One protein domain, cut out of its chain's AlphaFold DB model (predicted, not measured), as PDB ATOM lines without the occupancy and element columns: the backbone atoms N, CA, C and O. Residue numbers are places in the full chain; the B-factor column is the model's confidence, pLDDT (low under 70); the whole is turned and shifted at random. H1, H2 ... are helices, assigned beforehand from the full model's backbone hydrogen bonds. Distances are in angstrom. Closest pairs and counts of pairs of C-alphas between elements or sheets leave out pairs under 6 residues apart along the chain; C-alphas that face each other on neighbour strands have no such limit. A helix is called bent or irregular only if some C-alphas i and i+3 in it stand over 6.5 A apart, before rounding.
ATOM      1  N   GLY A  14      18.538 -35.423  41.233       60.78
ATOM      2  CA  GLY A  14      18.913 -36.780  40.823       60.78
ATOM      3  C   GLY A  14      17.859 -37.427  39.925       60.78
ATOM      4  O   GLY A  14      18.188 -38.004  38.892       60.78
ATOM      5  N   LYS A  15      16.575 -37.225  40.243       72.62
ATOM      6  CA  LYS A  15      15.464 -37.696  39.398       72.62
ATOM      7  C   LYS A  15      15.395 -36.960  38.063       72.62
ATOM      8  O   LYS A  15      14.942 -37.531  37.079       72.62
ATOM      9  N   SER A  16      15.839 -35.705  38.015       73.88
ATOM     10  CA  SER A  16      15.881 -34.939  36.765       73.88
ATOM     11  C   SER A  16      16.943 -35.486  35.809       73.88
ATOM     12  O   SER A  16      16.658 -35.645  34.626       73.88
ATOM     13  N   ASP A  17      18.127 -35.850  36.311       79.25
ATOM     14  CA  ASP A  17      19.185 -36.448  35.484       79.25
ATOM     15  C   ASP A  17      18.775 -37.818  34.923       79.25
ATOM     16  O   ASP A  17      18.966 -38.087  33.736       79.25
ATOM     17  N   GLU A  18      18.171 -38.671  35.758       81.62
ATOM     18  CA  GLU A  18      17.664 -39.986  35.345       81.62
ATOM     19  C   GLU A  18      16.598 -39.868  34.251       81.62
ATOM     20  O   GLU A  18      16.615 -40.628  33.282       81.62
ATOM     21  N   LEU A  19      15.703 -38.881  34.361       82.12
ATOM     22  CA  LEU A  19      14.689 -38.611  33.343       82.12
ATOM     23  C   LEU A  19      15.306 -38.143  32.023       82.12
ATOM     24  O   LEU A  19      14.862 -38.583  30.962       82.12
ATOM     25  N   ILE A  20      16.337 -37.291  32.070       84.19
ATOM     26  CA  ILE A  20      17.053 -36.836  30.870       84.19
ATOM     27  C   ILE A  20      17.716 -38.027  30.174       84.19
ATOM     28  O   ILE A  20      17.541 -38.208  28.969       84.19
ATOM     29  N   LEU A  21      18.429 -38.870  30.927       85.25
ATOM     30  CA  LEU A  21      19.086 -40.067  30.396       85.25
ATOM     31  C   LEU A  21      18.079 -41.053  29.794       85.25
ATOM     32  O   LEU A  21      18.246 -41.479  28.652       85.25
ATOM     33  N   ALA A  22      16.990 -41.353  30.507       85.75
ATOM     34  CA  ALA A  22      15.948 -42.248  30.012       85.75
ATOM     35  C   ALA A  22      15.282 -41.710  28.735       85.75
ATOM     36  O   ALA A  22      15.047 -42.462  27.787       85.75
ATOM     37  N   ALA A  23      15.004 -40.404  28.672       85.50
ATOM     38  CA  ALA A  23      14.432 -39.775  27.485       85.50
ATOM     39  C   ALA A  23      15.394 -39.818  26.288       85.50
ATOM     40  O   ALA A  23      14.966 -40.075  25.158       85.50
ATOM     41  N   LEU A  24      16.693 -39.620  26.524       85.19
ATOM     42  CA  LEU A  24      17.730 -39.749  25.500       85.19
ATOM     43  C   LEU A  24      17.816 -41.177  24.964       85.19
ATOM     44  O   LEU A  24      17.815 -41.362  23.748       85.19
ATOM     45  N   ASP A  25      17.825 -42.183  25.836       87.81
ATOM     46  CA  ASP A  25      17.878 -43.590  25.429       87.81
ATOM     47  C   ASP A  25      16.642 -43.992  24.624       87.81
ATOM     48  O   ASP A  25      16.754 -44.602  23.560       87.81
ATOM     49  N   LEU A  26      15.450 -43.575  25.056       87.44
ATOM     50  CA  LEU A  26      14.221 -43.812  24.302       87.44
ATOM     51  C   LEU A  26      14.224 -43.098  22.942       87.44
ATOM     52  O   LEU A  26      13.713 -43.651  21.966       87.44
ATOM     53  N   THR A  27      14.832 -41.914  22.848       86.56
ATOM     54  CA  THR A  27      15.001 -41.199  21.573       86.56
ATOM     55  C   THR A  27      15.961 -41.950  20.646       86.56
ATOM     56  O   THR A  27      15.645 -42.159  19.477       86.56
ATOM     57  N   LYS A  28      17.093 -42.445  21.165       85.19
ATOM     58  CA  LYS A  28      18.048 -43.280  20.407       85.19
ATOM     59  C   LYS A  28      17.412 -44.571  19.896       85.19
ATOM     60  O   LYS A  28      17.700 -45.007  18.787       85.19
ATOM     61  N   LEU A  29      16.516 -45.165  20.683       87.06
ATOM     62  CA  LEU A  29      15.756 -46.361  20.314       87.06
ATOM     63  C   LEU A  29      14.582 -46.074  19.356       87.06
ATOM     64  O   LEU A  29      13.836 -46.996  19.020       87.06
ATOM     65  N   GLY A  30      14.372 -44.815  18.950       84.38
ATOM     66  CA  GLY A  30      13.252 -44.396  18.101       84.38
ATOM     67  C   GLY A  30      11.881 -44.551  18.766       84.38
ATOM     68  O   GLY A  30      10.865 -44.630  18.080       84.38
ATOM     69  N   LYS A  31      11.839 -44.654  20.100       87.69
ATOM     70  CA  LYS A  31      10.609 -44.812  20.894       87.69
ATOM     71  C   LYS A  31       9.960 -43.479  21.239       87.69
ATOM     72  O   LYS A  31       8.766 -43.449  21.521       87.69
ATOM     73  N   ILE A  32      10.737 -42.400  21.220       84.75
ATOM     74  CA  ILE A  32      10.270 -41.031  21.425       84.75
ATOM     75  C   ILE A  32      10.728 -40.180  20.241       84.75
ATOM     76  O   ILE A  32      11.868 -40.284  19.790       84.75
ATOM     77  N   ASP A  33       9.819 -39.342  19.740       82.75
ATOM     78  CA  ASP A  33      10.136 -38.335  18.731       82.75
ATOM     79  C   ASP A  33      11.112 -37.296  19.317       82.75
ATOM     80  O   ASP A  33      10.861 -36.783  20.413       82.75
ATOM     81  N   PRO A  34      12.193 -36.923  18.613       78.38
ATOM     82  CA  PRO A  34      13.135 -35.914  19.090       78.38
ATOM     83  C   PRO A  34      12.508 -34.576  19.515       78.38
ATOM     84  O   PRO A  34      13.096 -33.858  20.318       78.38
ATOM     85  N   ASN A  35      11.344 -34.192  18.982       78.31
ATOM     86  CA  ASN A  35      10.602 -32.995  19.399       78.31
ATOM     87  C   ASN A  35      10.031 -33.131  20.816       78.31
ATOM     88  O   ASN A  35       9.973 -32.155  21.559       78.31
ATOM     89  N   ASN A  36       9.650 -34.343  21.219       80.75
ATOM     90  CA  ASN A  36       9.173 -34.616  22.573       80.75
ATOM     91  C   ASN A  36      10.326 -34.611  23.588       80.75
ATOM     92  O   ASN A  36      10.111 -34.268  24.748       80.75
ATOM     93  N   LEU A  37      11.554 -34.928  23.158       79.12
ATOM     94  CA  LEU A  37      12.743 -34.804  24.003       79.12
ATOM     95  C   LEU A  37      12.973 -33.347  24.429       79.12
ATOM     96  O   LEU A  37      13.196 -33.099  25.609       79.12
ATOM     97  N   SER A  38      12.831 -32.381  23.517       73.88
ATOM     98  CA  SER A  38      12.939 -30.948  23.838       73.88
ATOM     99  C   SER A  38      11.956 -30.512  24.934       73.88
ATOM    100  O   SER A  38      12.326 -29.771  25.842       73.88
ATOM    101  N   ILE A  39      10.723 -31.035  24.916       77.56
ATOM    102  CA  ILE A  39       9.707 -30.757  25.947       77.56
ATOM    103  C   ILE A  39      10.145 -31.315  27.308       77.56
ATOM    104  O   ILE A  39      10.047 -30.626  28.323       77.56
ATOM    105  N   ILE A  40      10.667 -32.546  27.336       76.88
ATOM    106  CA  ILE A  40      11.170 -33.174  28.567       76.88
ATOM    107  C   ILE A  40      12.336 -32.359  29.138       76.88
ATOM    108  O   ILE A  40      12.353 -32.067  30.331       76.88
ATOM    109  N   LEU A  41      13.262 -31.920  28.280       75.81
ATOM    110  CA  LEU A  41      14.409 -31.099  28.673       75.81
ATOM    111  C   LEU A  41      14.003 -29.729  29.232       75.81
ATOM    112  O   LEU A  41      14.715 -29.192  30.079       75.81
ATOM    113  N   GLN A  42      12.900 -29.141  28.769       71.81
ATOM    114  CA  GLN A  42      12.372 -27.880  29.306       71.81
ATOM    115  C   GLN A  42      11.621 -28.082  30.631       71.81
ATOM    116  O   GLN A  42      11.605 -27.189  31.474       71.81
ATOM    117  N   GLY A  43      11.016 -29.256  30.837       66.62
ATOM    118  CA  GLY A  43      10.304 -29.606  32.069       66.62
ATOM    119  C   GLY A  43      11.209 -30.006  33.241       66.62
ATOM    120  O   GLY A  43      10.762 -30.010  34.388       66.62
ATOM    121  N   THR A  44      12.478 -30.334  32.993       66.50
ATOM    122  CA  THR A  44      13.455 -30.666  34.042       66.50
ATOM    123  C   THR A  44      14.052 -29.390  34.645       66.50
ATOM    124  O   THR A  44      15.083 -28.902  34.189       66.50
ATOM    125  N   TYR A  45      13.392 -28.847  35.673       54.31
ATOM    126  CA  TYR A  45      13.733 -27.570  36.329       54.31
ATOM    127  C   TYR A  45      14.942 -27.612  37.287       54.31
ATOM    128  O   TYR A  45      15.405 -26.559  37.713       54.31
ATOM    129  N   ALA A  46      15.443 -28.794  37.672       53.12
ATOM    130  CA  ALA A  46      16.396 -28.931  38.785       53.12
ATOM    131  C   ALA A  46      17.846 -29.268  38.382       53.12
ATOM    132  O   ALA A  46      18.697 -29.424  39.258       53.12
ATOM    133  N   ALA A  47      18.151 -29.399  37.088       63.53
ATOM    134  CA  ALA A  47      19.505 -29.714  36.640       63.53
ATOM    135  C   ALA A  47      20.297 -28.424  36.377       63.53
ATOM    136  O   ALA A  47      19.892 -27.608  35.552       63.53
ATOM    137  N   ASP A  48      21.435 -28.262  37.061       84.88
ATOM    138  CA  ASP A  48      22.480 -27.289  36.712       84.88
ATOM    139  C   ASP A  48      22.672 -27.269  35.177       84.88
ATOM    140  O   ASP A  48      22.953 -28.332  34.608       84.88
ATOM    141  N   PRO A  49      22.530 -26.112  34.492       89.31
ATOM    142  CA  PRO A  49      22.656 -26.021  33.036       89.31
ATOM    143  C   PRO A  49      23.946 -26.650  32.502       89.31
ATOM    144  O   PRO A  49      23.931 -27.317  31.465       89.31
ATOM    145  N   PHE A  50      25.053 -26.529  33.239       91.19
ATOM    146  CA  PHE A  50      26.337 -27.118  32.859       91.19
ATOM    147  C   PHE A  50      26.350 -28.637  33.015       91.19
ATOM    148  O   PHE A  50      26.938 -29.342  32.193       91.19
ATOM    149  N   LYS A  51      25.674 -29.161  34.040       88.12
ATOM    150  CA  LYS A  51      25.495 -30.604  34.223       88.12
ATOM    151  C   LYS A  51      24.608 -31.187  33.124       88.12
ATOM    152  O   LYS A  51      24.969 -32.197  32.522       88.12
ATOM    153  N   LYS A  52      23.496 -30.514  32.813       86.62
ATOM    154  CA  LYS A  52      22.589 -30.868  31.713       86.62
ATOM    155  C   LYS A  52      23.328 -30.900  30.375       86.62
ATOM    156  O   LYS A  52      23.209 -31.884  29.652       86.62
ATOM    157  N   TRP A  53      24.136 -29.879  30.081       89.94
ATOM    158  CA  TRP A  53      24.997 -29.870  28.896       89.94
ATOM    159  C   TRP A  53      25.907 -31.098  28.848       89.94
ATOM    160  O   TRP A  53      25.927 -31.792  27.838       89.94
ATOM    161  N   GLY A  54      26.610 -31.408  29.943       88.81
ATOM    162  CA  GLY A  54      27.507 -32.566  30.003       88.81
ATOM    163  C   GLY A  54      26.802 -33.897  29.718       88.81
ATOM    164  O   GLY A  54      27.344 -34.743  29.006       88.81
ATOM    165  N   ILE A  55      25.569 -34.069  30.209       86.00
ATOM    166  CA  ILE A  55      24.744 -35.251  29.911       86.00
ATOM    167  C   ILE A  55      24.408 -35.312  28.414       86.00
ATOM    168  O   ILE A  55      24.580 -36.357  27.786       86.00
ATOM    169  N   LEU A  56      23.952 -34.201  27.831       86.69
ATOM    170  CA  LEU A  56      23.523 -34.143  26.430       86.69
ATOM    171  C   LEU A  56      24.691 -34.309  25.457       86.69
ATOM    172  O   LEU A  56      24.575 -35.039  24.473       86.69
ATOM    173  N   GLU A  57      25.827 -33.686  25.755       85.69
ATOM    174  CA  GLU A  57      27.062 -33.810  24.986       85.69
ATOM    175  C   GLU A  57      27.560 -35.260  24.970       85.69
ATOM    176  O   GLU A  57      27.814 -35.815  23.900       85.69
ATOM    177  N   GLY A  58      27.619 -35.914  26.137       78.81
ATOM    178  CA  GLY A  58      28.002 -37.324  26.237       78.81
ATOM    179  C   GLY A  58      27.009 -38.264  25.545       78.81
ATOM    180  O   GLY A  58      27.400 -39.274  24.952       78.81
ATOM    181  N   ALA A  59      25.720 -37.919  25.570       69.25
ATOM    182  CA  ALA A  59      24.661 -38.710  24.962       69.25
ATOM    183  C   ALA A  59      24.481 -38.485  23.455       69.25
ATOM    184  O   ALA A  59      23.803 -39.300  22.827       69.25
ATOM    185  N   GLY A  60      25.100 -37.458  22.863       65.56
ATOM    186  CA  GLY A  60      25.066 -37.196  21.418       65.56
ATOM    187  C   GLY A  60      25.563 -38.377  20.573       65.56
ATOM    188  O   GLY A  60      25.138 -38.548  19.430       65.56
ATOM    189  N   ASN A  61      26.375 -39.259  21.165       65.62
ATOM    190  CA  ASN A  61      26.734 -40.555  20.597       65.62
ATOM    191  C   ASN A  61      25.483 -41.447  20.464       65.62
ATOM    192  O   ASN A  61      25.011 -42.052  21.433       65.62
ATOM    193  N   GLY A  62      24.936 -41.513  19.249       72.88
ATOM    194  CA  GLY A  62      23.770 -42.330  18.893       72.88
ATOM    195  C   GLY A  62      22.565 -41.541  18.377       72.88
ATOM    196  O   GLY A  62      21.601 -42.156  17.929       72.88
ATOM    197  N   LEU A  63      22.611 -40.205  18.397       82.12
ATOM    198  CA  LEU A  63      21.600 -39.362  17.755       82.12
ATOM    199  C   LEU A  63      22.066 -38.924  16.356       82.12
ATOM    200  O   LEU A  63      23.267 -38.755  16.130       82.12
ATOM    201  N   PRO A  64      21.141 -38.687  15.405       84.94
ATOM    202  CA  PRO A  64      21.483 -38.019  14.155       84.94
ATOM    203  C   PRO A  64      22.120 -36.643  14.425       84.94
ATOM    204  O   PRO A  64      21.610 -35.919  15.286       84.94
ATOM    205  N   PRO A  65      23.159 -36.219  13.677       85.00
ATOM    206  CA  PRO A  65      23.861 -34.958  13.936       85.00
ATOM    207  C   PRO A  65      22.942 -33.733  14.024       85.00
ATOM    208  O   PRO A  65      23.059 -32.941  14.949       85.00
ATOM    209  N   ALA A  66      21.956 -33.627  13.127       85.69
ATOM    210  CA  ALA A  66      20.992 -32.524  13.135       85.69
ATOM    211  C   ALA A  66      20.117 -32.486  14.403       85.69
ATOM    212  O   ALA A  66      19.724 -31.412  14.855       85.69
ATOM    213  N   VAL A  67      19.812 -33.652  14.984       85.19
ATOM    214  CA  VAL A  67      19.054 -33.756  16.237       85.19
ATOM    215  C   VAL A  67      19.935 -33.355  17.416       85.19
ATOM    216  O   VAL A  67      19.497 -32.572  18.255       85.19
ATOM    217  N   ALA A  68      21.180 -33.838  17.455       86.69
ATOM    218  CA  ALA A  68      22.146 -33.473  18.490       86.69
ATOM    219  C   ALA A  68      22.430 -31.960  18.496       86.69
ATOM    220  O   ALA A  68      22.324 -31.324  19.543       86.69
ATOM    221  N   ASP A  69      22.691 -31.370  17.325       89.62
ATOM    222  CA  ASP A  69      22.920 -29.929  17.166       89.62
ATOM    223  C   ASP A  69      21.735 -29.096  17.657       89.62
ATOM    224  O   ASP A  69      21.924 -28.076  18.320       89.62
ATOM    225  N   ARG A  70      20.506 -29.527  17.343       88.38
ATOM    226  CA  ARG A  70      19.287 -28.847  17.788       88.38
ATOM    227  C   ARG A  70      19.128 -28.905  19.305       88.38
ATOM    228  O   ARG A  70      18.860 -27.890  19.930       88.38
ATOM    229  N   ILE A  71      19.309 -30.082  19.899       87.94
ATOM    230  CA  ILE A  71      19.185 -30.260  21.351       87.94
ATOM    231  C   ILE A  71      20.218 -29.406  22.085       87.94
ATOM    232  O   ILE A  71      19.881 -28.705  23.036       87.94
ATOM    233  N   LEU A  72      21.475 -29.430  21.634       90.88
ATOM    234  CA  LEU A  72      22.522 -28.608  22.231       90.88
ATOM    235  C   LEU A  72      22.195 -27.119  22.089       90.88
ATOM    236  O   LEU A  72      22.267 -26.392  23.078       90.88
ATOM    237  N   SER A  73      21.772 -26.665  20.903       92.38
ATOM    238  CA  SER A  73      21.467 -25.249  20.667       92.38
ATOM    239  C   SER A  73      20.304 -24.727  21.516       92.38
ATOM    240  O   SER A  73      20.341 -23.566  21.923       92.38
ATOM    241  N   GLU A  74      19.327 -25.574  21.850       90.12
ATOM    242  CA  GLU A  74      18.210 -25.250  22.750       90.12
ATOM    243  C   GLU A  74      18.644 -25.045  24.210       90.12
ATOM    244  O   GLU A  74      17.964 -24.339  24.947       90.12
ATOM    245  N   THR A  75      19.777 -25.617  24.631       90.12
ATOM    246  CA  THR A  75      20.297 -25.466  26.008       90.12
ATOM    247  C   THR A  75      21.282 -24.318  26.190       90.12
ATOM    248  O   THR A  75      21.540 -23.893  27.315       90.12
ATOM    249  N   VAL A  76      21.818 -23.782  25.092       94.44
ATOM    250  CA  VAL A  76      22.762 -22.657  25.118       94.44
ATOM    251  C   VAL A  76      22.221 -21.431  25.864       94.44
ATOM    252  O   VAL A  76      23.000 -20.829  26.608       94.44
ATOM    253  N   PRO A  77      20.935 -21.044  25.732       94.31
ATOM    254  CA  PRO A  77      20.435 -19.888  26.455       94.31
ATOM    255  C   PRO A  77      20.549 -20.025  27.974       94.31
ATOM    256  O   PRO A  77      21.005 -19.092  28.631       94.31
ATOM    257  N   ASP A  78      20.223 -21.203  28.512       91.69
ATOM    258  CA  ASP A  78      20.314 -21.488  29.948       91.69
ATOM    259  C   ASP A  78      21.769 -21.418  30.437       91.69
ATOM    260  O   ASP A  78      22.038 -20.891  31.518       91.69
ATOM    261  N   LEU A  79      22.722 -21.900  29.628       93.94
ATOM    262  CA  LEU A  79      24.152 -21.801  29.931       93.94
ATOM    263  C   LEU A  79      24.615 -20.347  30.012       93.94
ATOM    264  O   LEU A  79      25.277 -19.972  30.977       93.94
ATOM    265  N   ILE A  80      24.272 -19.534  29.009       95.69
ATOM    266  CA  ILE A  80      24.685 -18.127  28.939       95.69
ATOM    267  C   ILE A  80      24.086 -17.327  30.093       95.69
ATOM    268  O   ILE A  80      24.781 -16.508  30.689       95.69
ATOM    269  N   THR A  81      22.816 -17.569  30.424       93.25
ATOM    270  CA  THR A  81      22.163 -16.924  31.568       93.25
ATOM    271  C   THR A  81      22.798 -17.336  32.897       93.25
ATOM    272  O   THR A  81      22.857 -16.515  33.808       93.25
ATOM    273  N   ALA A  82      23.281 -18.576  33.020       93.56
ATOM    274  CA  ALA A  82      23.943 -19.048  34.232       93.56
ATOM    275  C   ALA A  82      25.371 -18.493  34.394       93.56
ATOM    276  O   ALA A  82      25.719 -18.037  35.480       93.56
ATOM    277  N   ASP A  83      26.196 -18.552  33.344       94.94
ATOM    278  CA  ASP A  83      27.563 -18.013  33.315       94.94
ATOM    279  C   ASP A  83      28.044 -17.894  31.856       94.94
ATOM    280  O   ASP A  83      28.392 -18.893  31.216       94.94
ATOM    281  N   LEU A  84      28.072 -16.660  31.340       94.81
ATOM    282  CA  LEU A  84      28.477 -16.342  29.969       94.81
ATOM    283  C   LEU A  84      29.879 -16.864  29.634       94.81
ATOM    284  O   LEU A  84      30.066 -17.499  28.599       94.81
ATOM    285  N   GLU A  85      30.866 -16.600  30.489       95.19
ATOM    286  CA  GLU A  85      32.269 -16.911  30.201       95.19
ATOM    287  C   GLU A  85      32.473 -18.424  30.123       95.19
ATOM    288  O   GLU A  85      33.055 -18.960  29.172       95.19
ATOM    289  N   LYS A  86      31.916 -19.146  31.100       95.94
ATOM    290  CA  LYS A  86      31.967 -20.606  31.132       95.94
ATOM    291  C   LYS A  86      31.195 -21.220  29.966       95.94
ATOM    292  O   LYS A  86      31.698 -22.159  29.346       95.94
ATOM    293  N   ALA A  87      30.014 -20.694  29.639       95.94
ATOM    294  CA  ALA A  87      29.219 -21.143  28.499       95.94
ATOM    295  C   ALA A  87      29.984 -20.967  27.185       95.94
ATOM    296  O   ALA A  87      30.130 -21.918  26.416       95.94
ATOM    297  N   MET A  88      30.540 -19.777  26.959       95.94
ATOM    298  CA  MET A  88      31.253 -19.468  25.727       95.94
ATOM    299  C   MET A  88      32.531 -20.287  25.578       95.94
ATOM    300  O   MET A  88      32.822 -20.786  24.489       95.94
ATOM    301  N   LYS A  89      33.252 -20.534  26.675       95.06
ATOM    302  CA  LYS A  89      34.382 -21.465  26.675       95.06
ATOM    303  C   LYS A  89      33.964 -22.866  26.228       95.06
ATOM    304  O   LYS A  89      34.653 -23.466  25.410       95.06
ATOM    305  N   ILE A  90      32.846 -23.390  26.727       94.31
ATOM    306  CA  ILE A  90      32.353 -24.723  26.351       94.31
ATOM    307  C   ILE A  90      31.976 -24.755  24.868       94.31
ATOM    308  O   ILE A  90      32.534 -25.559  24.118       94.31
ATOM    309  N   VAL A  91      31.094 -23.851  24.421       94.62
ATOM    310  CA  VAL A  91      30.545 -23.911  23.056       94.62
ATOM    311  C   VAL A  91      31.616 -23.706  21.985       94.62
ATOM    312  O   VAL A  91      31.494 -24.271  20.902       94.62
ATOM    313  N   THR A  92      32.688 -22.968  22.288       94.31
ATOM    314  CA  THR A  92      33.783 -22.680  21.344       94.31
ATOM    315  C   THR A  92      34.918 -23.702  21.363       94.31
ATOM    316  O   THR A  92      35.744 -23.692  20.454       94.31
ATOM    317  N   THR A  93      34.978 -24.603  22.351       91.88
ATOM    318  CA  THR A  93      36.097 -25.558  22.480       91.88
ATOM    319  C   THR A  93      35.684 -27.021  22.380       91.88
ATOM    320  O   THR A  93      36.487 -27.836  21.915       91.88
ATOM    321  N   SER A  94      34.450 -27.372  22.750       90.00
ATOM    322  CA  SER A  94      33.983 -28.754  22.665       90.00
ATOM    323  C   SER A  94      33.891 -29.236  21.215       90.00
ATOM    324  O   SER A  94      33.457 -28.516  20.314       90.00
ATOM    325  N   ALA A  95      34.274 -30.494  20.985       86.62
ATOM    326  CA  ALA A  95      34.155 -31.135  19.681       86.62
ATOM    327  C   ALA A  95      32.698 -31.218  19.193       86.62
ATOM    328  O   ALA A  95      32.474 -31.165  17.984       86.62
ATOM    329  N   ALA A  96      31.733 -31.305  20.114       85.50
ATOM    330  CA  ALA A  96      30.310 -31.372  19.795       85.50
ATOM    331  C   ALA A  96      29.739 -30.022  19.328       85.50
ATOM    332  O   ALA A  96      28.745 -29.998  18.611       85.50
ATOM    333  N   SER A  97      30.362 -28.898  19.700       90.06
ATOM    334  CA  SER A  97      29.764 -27.567  19.536       90.06
ATOM    335  C   SER A  97      30.595 -26.570  18.734       90.06
ATOM    336  O   SER A  97      30.012 -25.731  18.053       90.06
ATOM    337  N   ARG A  98      31.934 -26.646  18.762       89.25
ATOM    338  CA  ARG A  98      32.822 -25.587  18.229       89.25
ATOM    339  C   ARG A  98      32.623 -25.280  16.747       89.25
ATOM    340  O   ARG A  98      32.901 -24.187  16.282       89.25
ATOM    341  N   TYR A  99      32.089 -26.234  15.993       90.38
ATOM    342  CA  TYR A  99      31.751 -26.050  14.584       90.38
ATOM    343  C   TYR A  99      30.240 -26.089  14.328       90.38
ATOM    344  O   TYR A  99      29.804 -25.888  13.197       90.38
ATOM    345  N   SER A 100      29.414 -26.312  15.341       91.88
ATOM    346  CA  SER A 100      27.970 -26.393  15.164       91.88
ATOM    347  C   SER A 100      27.390 -25.000  14.923       91.88
ATOM    348  O   SER A 100      27.319 -24.167  15.826       91.88
ATOM    349  N   VAL A 101      26.975 -24.725  13.682       92.19
ATOM    350  CA  VAL A 101      26.338 -23.448  13.326       92.19
ATOM    351  C   VAL A 101      25.079 -23.202  14.167       92.19
ATOM    352  O   VAL A 101      24.956 -22.090  14.677       92.19
ATOM    353  N   PRO A 102      24.180 -24.186  14.389       93.44
ATOM    354  CA  PRO A 102      23.029 -23.995  15.272       93.44
ATOM    355  C   PRO A 102      23.415 -23.587  16.699       93.44
ATOM    356  O   PRO A 102      22.833 -22.646  17.238       93.44
ATOM    357  N   VAL A 103      24.416 -24.242  17.300       94.81
ATOM    358  CA  VAL A 103      24.862 -23.931  18.670       94.81
ATOM    359  C   VAL A 103      25.495 -22.543  18.736       94.81
ATOM    360  O   VAL A 103      25.096 -21.732  19.569       94.81
ATOM    361  N   LEU A 104      26.434 -22.233  17.836       95.62
ATOM    362  CA  LEU A 104      27.092 -20.925  17.802       95.62
ATOM    363  C   LEU A 104      26.096 -19.794  17.513       95.62
ATOM    364  O   LEU A 104      26.175 -18.737  18.128       95.62
ATOM    365  N   SER A 105      25.135 -20.011  16.611       94.75
ATOM    366  CA  SER A 105      24.089 -19.028  16.302       94.75
ATOM    367  C   SER A 105      23.190 -18.766  17.512       94.75
ATOM    368  O   SER A 105      22.917 -17.607  17.827       94.75
ATOM    369  N   SER A 106      22.792 -19.822  18.234       95.44
ATOM    370  CA  SER A 106      22.035 -19.706  19.488       95.44
ATOM    371  C   SER A 106      22.821 -18.932  20.550       95.44
ATOM    372  O   SER A 106      22.263 -18.053  21.212       95.44
ATOM    373  N   ALA A 107      24.133 -19.183  20.653       96.38
ATOM    374  CA  ALA A 107      25.010 -18.496  21.595       96.38
ATOM    375  C   ALA A 107      25.077 -16.996  21.310       96.38
ATOM    376  O   ALA A 107      24.695 -16.189  22.154       96.38
ATOM    377  N   ILE A 108      25.465 -16.626  20.088       96.12
ATOM    378  CA  ILE A 108      25.574 -15.222  19.676       96.12
ATOM    379  C   ILE A 108      24.228 -14.506  19.795       96.12
ATOM    380  O   ILE A 108      24.159 -13.425  20.374       96.12
ATOM    381  N   THR A 109      23.142 -15.119  19.315       94.88
ATOM    382  CA  THR A 109      21.801 -14.523  19.407       94.88
ATOM    383  C   THR A 109      21.409 -14.278  20.863       94.88
ATOM    384  O   THR A 109      20.866 -13.224  21.184       94.88
ATOM    385  N   THR A 110      21.702 -15.224  21.759       95.62
ATOM    386  CA  THR A 110      21.384 -15.065  23.182       95.62
ATOM    387  C   THR A 110      22.235 -13.983  23.835       95.62
ATOM    388  O   THR A 110      21.681 -13.168  24.566       95.62
ATOM    389  N   MET A 111      23.539 -13.928  23.549       95.06
ATOM    390  CA  MET A 111      24.424 -12.875  24.062       95.06
ATOM    391  C   MET A 111      23.895 -11.488  23.695       95.06
ATOM    392  O   MET A 111      23.658 -10.677  24.581       95.06
ATOM    393  N   TYR A 112      23.628 -11.247  22.406       92.62
ATOM    394  CA  TYR A 112      23.110  -9.959  21.935       92.62
ATOM    395  C   TYR A 112      21.723  -9.641  22.486       92.62
ATOM    396  O   TYR A 112      21.418  -8.484  22.742       92.62
ATOM    397  N   ARG A 113      20.863 -10.647  22.668       91.75
ATOM    398  CA  ARG A 113      19.544 -10.433  23.270       91.75
ATOM    399  C   ARG A 113      19.647 -10.029  24.742       91.75
ATOM    400  O   ARG A 113      18.817  -9.250  25.197       91.75
ATOM    401  N   ASN A 114      20.611 -10.585  25.474       92.62
ATOM    402  CA  ASN A 114      20.799 -10.296  26.892       92.62
ATOM    403  C   ASN A 114      21.467  -8.925  27.092       92.62
ATOM    404  O   ASN A 114      20.942  -8.109  27.843       92.62
ATOM    405  N   ASP A 115      22.592  -8.676  26.413       90.75
ATOM    406  CA  ASP A 115      23.318  -7.402  26.439       90.75
ATOM    407  C   ASP A 115      24.207  -7.259  25.179       90.75
ATOM    408  O   ASP A 115      25.273  -7.880  25.091       90.75
ATOM    409  N   PRO A 116      23.807  -6.434  24.189       87.75
ATOM    410  CA  PRO A 116      24.596  -6.198  22.980       87.75
ATOM    411  C   PRO A 116      25.994  -5.620  23.235       87.75
ATOM    412  O   PRO A 116      26.927  -5.927  22.491       87.75
ATOM    413  N   ASN A 117      26.167  -4.780  24.260       89.12
ATOM    414  CA  ASN A 117      27.454  -4.142  24.540       89.12
ATOM    415  C   ASN A 117      28.427  -5.166  25.123       89.12
ATOM    416  O   ASN A 117      29.517  -5.342  24.580       89.12
ATOM    417  N   GLN A 118      27.986  -5.921  26.134       91.56
ATOM    418  CA  GLN A 118      28.774  -7.015  26.702       91.56
ATOM    419  C   GLN A 118      29.102  -8.080  25.644       91.56
ATOM    420  O   GLN A 118      30.209  -8.618  25.626       91.56
ATOM    421  N   ALA A 119      28.168  -8.370  24.730       92.31
ATOM    422  CA  ALA A 119      28.415  -9.299  23.635       92.31
ATOM    423  C   ALA A 119      29.546  -8.812  22.717       92.31
ATOM    424  O   ALA A 119      30.471  -9.573  22.428       92.31
ATOM    425  N   ASN A 120      29.497  -7.547  22.284       89.62
ATOM    426  CA  ASN A 120      30.532  -6.942  21.443       89.62
ATOM    427  C   ASN A 120      31.903  -6.918  22.139       89.62
ATOM    428  O   ASN A 120      32.906  -7.270  21.510       89.62
ATOM    429  N   GLU A 121      31.956  -6.543  23.420       92.38
ATOM    430  CA  GLU A 121      33.182  -6.554  24.232       92.38
ATOM    431  C   GLU A 121      33.777  -7.962  24.304       92.38
ATOM    432  O   GLU A 121      34.919  -8.180  23.887       92.38
ATOM    433  N   TRP A 122      32.970  -8.945  24.713       94.50
ATOM    434  CA  TRP A 122      33.407 -10.333  24.825       94.50
ATOM    435  C   TRP A 122      33.950 -10.868  23.498       94.50
ATOM    436  O   TRP A 122      35.010 -11.497  23.461       94.50
ATOM    437  N   LEU A 123      33.244 -10.611  22.392       93.56
ATOM    438  CA  LEU A 123      33.647 -11.067  21.062       93.56
ATOM    439  C   LEU A 123      34.961 -10.427  20.624       93.56
ATOM    440  O   LEU A 123      35.840 -11.124  20.119       93.56
ATOM    441  N   THR A 124      35.123  -9.127  20.851       91.12
ATOM    442  CA  THR A 124      36.343  -8.392  20.496       91.12
ATOM    443  C   THR A 124      37.555  -8.940  21.248       91.12
ATOM    444  O   THR A 124      38.616  -9.149  20.657       91.12
ATOM    445  N   GLU A 125      37.391  -9.245  22.534       94.81
ATOM    446  CA  GLU A 125      38.466  -9.749  23.387       94.81
ATOM    447  C   GLU A 125      38.804 -11.225  23.149       94.81
ATOM    448  O   GLU A 125      39.965 -11.624  23.297       94.81
ATOM    449  N   ASN A 126      37.817 -12.059  22.810       95.12
ATOM    450  CA  ASN A 126      37.980 -13.515  22.820       95.12
ATOM    451  C   ASN A 126      38.060 -14.156  21.438       95.12
ATOM    452  O   ASN A 126      38.748 -15.169  21.300       95.12
ATOM    453  N   LEU A 127      37.471 -13.567  20.392       92.31
ATOM    454  CA  LEU A 127      37.588 -14.113  19.034       92.31
ATOM    455  C   LEU A 127      39.042 -14.323  18.584       92.31
ATOM    456  O   LEU A 127      39.307 -15.374  17.997       92.31
ATOM    457  N   PRO A 128      40.017 -13.432  18.867       92.62
ATOM    458  CA  PRO A 128      41.413 -13.666  18.492       92.62
ATOM    459  C   PRO A 128      42.051 -14.903  19.146       92.62
ATOM    460  O   PRO A 128      43.022 -15.428  18.606       92.62
ATOM    461  N   LYS A 129      41.516 -15.361  20.287       93.38
ATOM    462  CA  LYS A 129      42.018 -16.505  21.072       93.38
ATOM    463  C   LYS A 129      41.393 -17.839  20.644       93.38
ATOM    464  O   LYS A 129      41.882 -18.895  21.035       93.38
ATOM    465  N   ILE A 130      40.308 -17.791  19.873       93.62
ATOM    466  CA  ILE A 130      39.577 -18.959  19.373       93.62
ATOM    467  C   ILE A 130      40.227 -19.452  18.075       93.62
ATOM    468  O   ILE A 130      40.839 -18.679  17.331       93.62
ATOM    469  N   ASP A 131      40.102 -20.751  17.785       92.69
ATOM    470  CA  ASP A 131      40.636 -21.305  16.546       92.69
ATOM    471  C   ASP A 131      40.051 -20.596  15.303       92.69
ATOM    472  O   ASP A 131      38.898 -20.146  15.314       92.69
TER     473      ASP A 131
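This is residues 14 to 131 of the 182 residues of an uncharacterized protein of Verrucomicrobiaceae bacterium (UniProt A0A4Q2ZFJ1). This is an elongated up-and-down bundle of helices in two rows, with H1, H3 and H5 in one row, H2, H4 and H6 in the other, and H7 at one end of the long axis. Long, kinked H4 lies in the middle, while H1 and H2 pair up at the end away from H7. The printed part has 118 residues with seven named helices, H1 to H7 in chain order, and no named strand; the class is all helix. It is compact, with a radius of gyration of the C-alphas of 14.5 A and spans of 44 by 26 by 20 A.

Start at the hub, H4, residues 65 to 82, which touches four helices and has a kink of 32 degrees near residue 75. H6, residues 101 to 114, touches it, running the same way at a shallow tilt of 22 degrees; look at the C-alphas of Ser 73 and Val 103, their closest, 4.2 A apart. H3, residues 49 to 59, forms a hairpin with H4, closest at C-alphas Pro 49 and Leu 79, 5.4 A. H5, residues 84 to 93, touches residues 76 to 80 of H4 alone, closest at C-alphas Leu 79 and Ala 87, 5.3 A. H2, residues 34 to 43, only just touches H4, with 3 pairs of C-alphas within 8 A, the closest Ser 38 and Ile 71, 6.8 A. Farther out, H1, residues 14 to 28, forms a hairpin with H2 at a shallow tilt of 7 degrees, the closest C-alphas being Thr 27 and Pro 34, 6.1 A. At the other end H7, residues 116 to 129, touches H6 at a steep tilt of 42 degrees, closest at C-alphas Met 111 and Ala 119, 5.4 A. H1 and H7 are apart. Every O i to N i+4 pair is within hydrogen-bond range in H1, H3, H5 and H6, against 4 of 6 in H2, 12 of 14 in H4 and 8 of 10 in H7.

Find C-alpha 65 at (23.861, -34.958, 13.936); from there H4 runs 25.8 A to C-alpha 82. H4 and H7 are only just irregular: C-alphas 74 and 77, and C-alphas 125 and 128, are each 6.9 A apart. H1 begins at C-alpha 14, (18.913, -36.780, 40.823), and measures 21.4 A; H2 14.7 A, H3 15.2 A, H5 14.1 A and H6 19.7 A. H7, 20.3 A, ends at C-alpha 129, (42.018, -16.505, 21.072).

The C-alphas farthest apart, Lys 31 and Glu 125, are 44.9 A apart. The printed part has no cut; look between H5 and H6 for a short link of 7 residues, the other links being tight. Mean pLDDT of the printed part is 86.7, with residue 14, residues 43 to 47 and residues 59 to 61 of this model under 70.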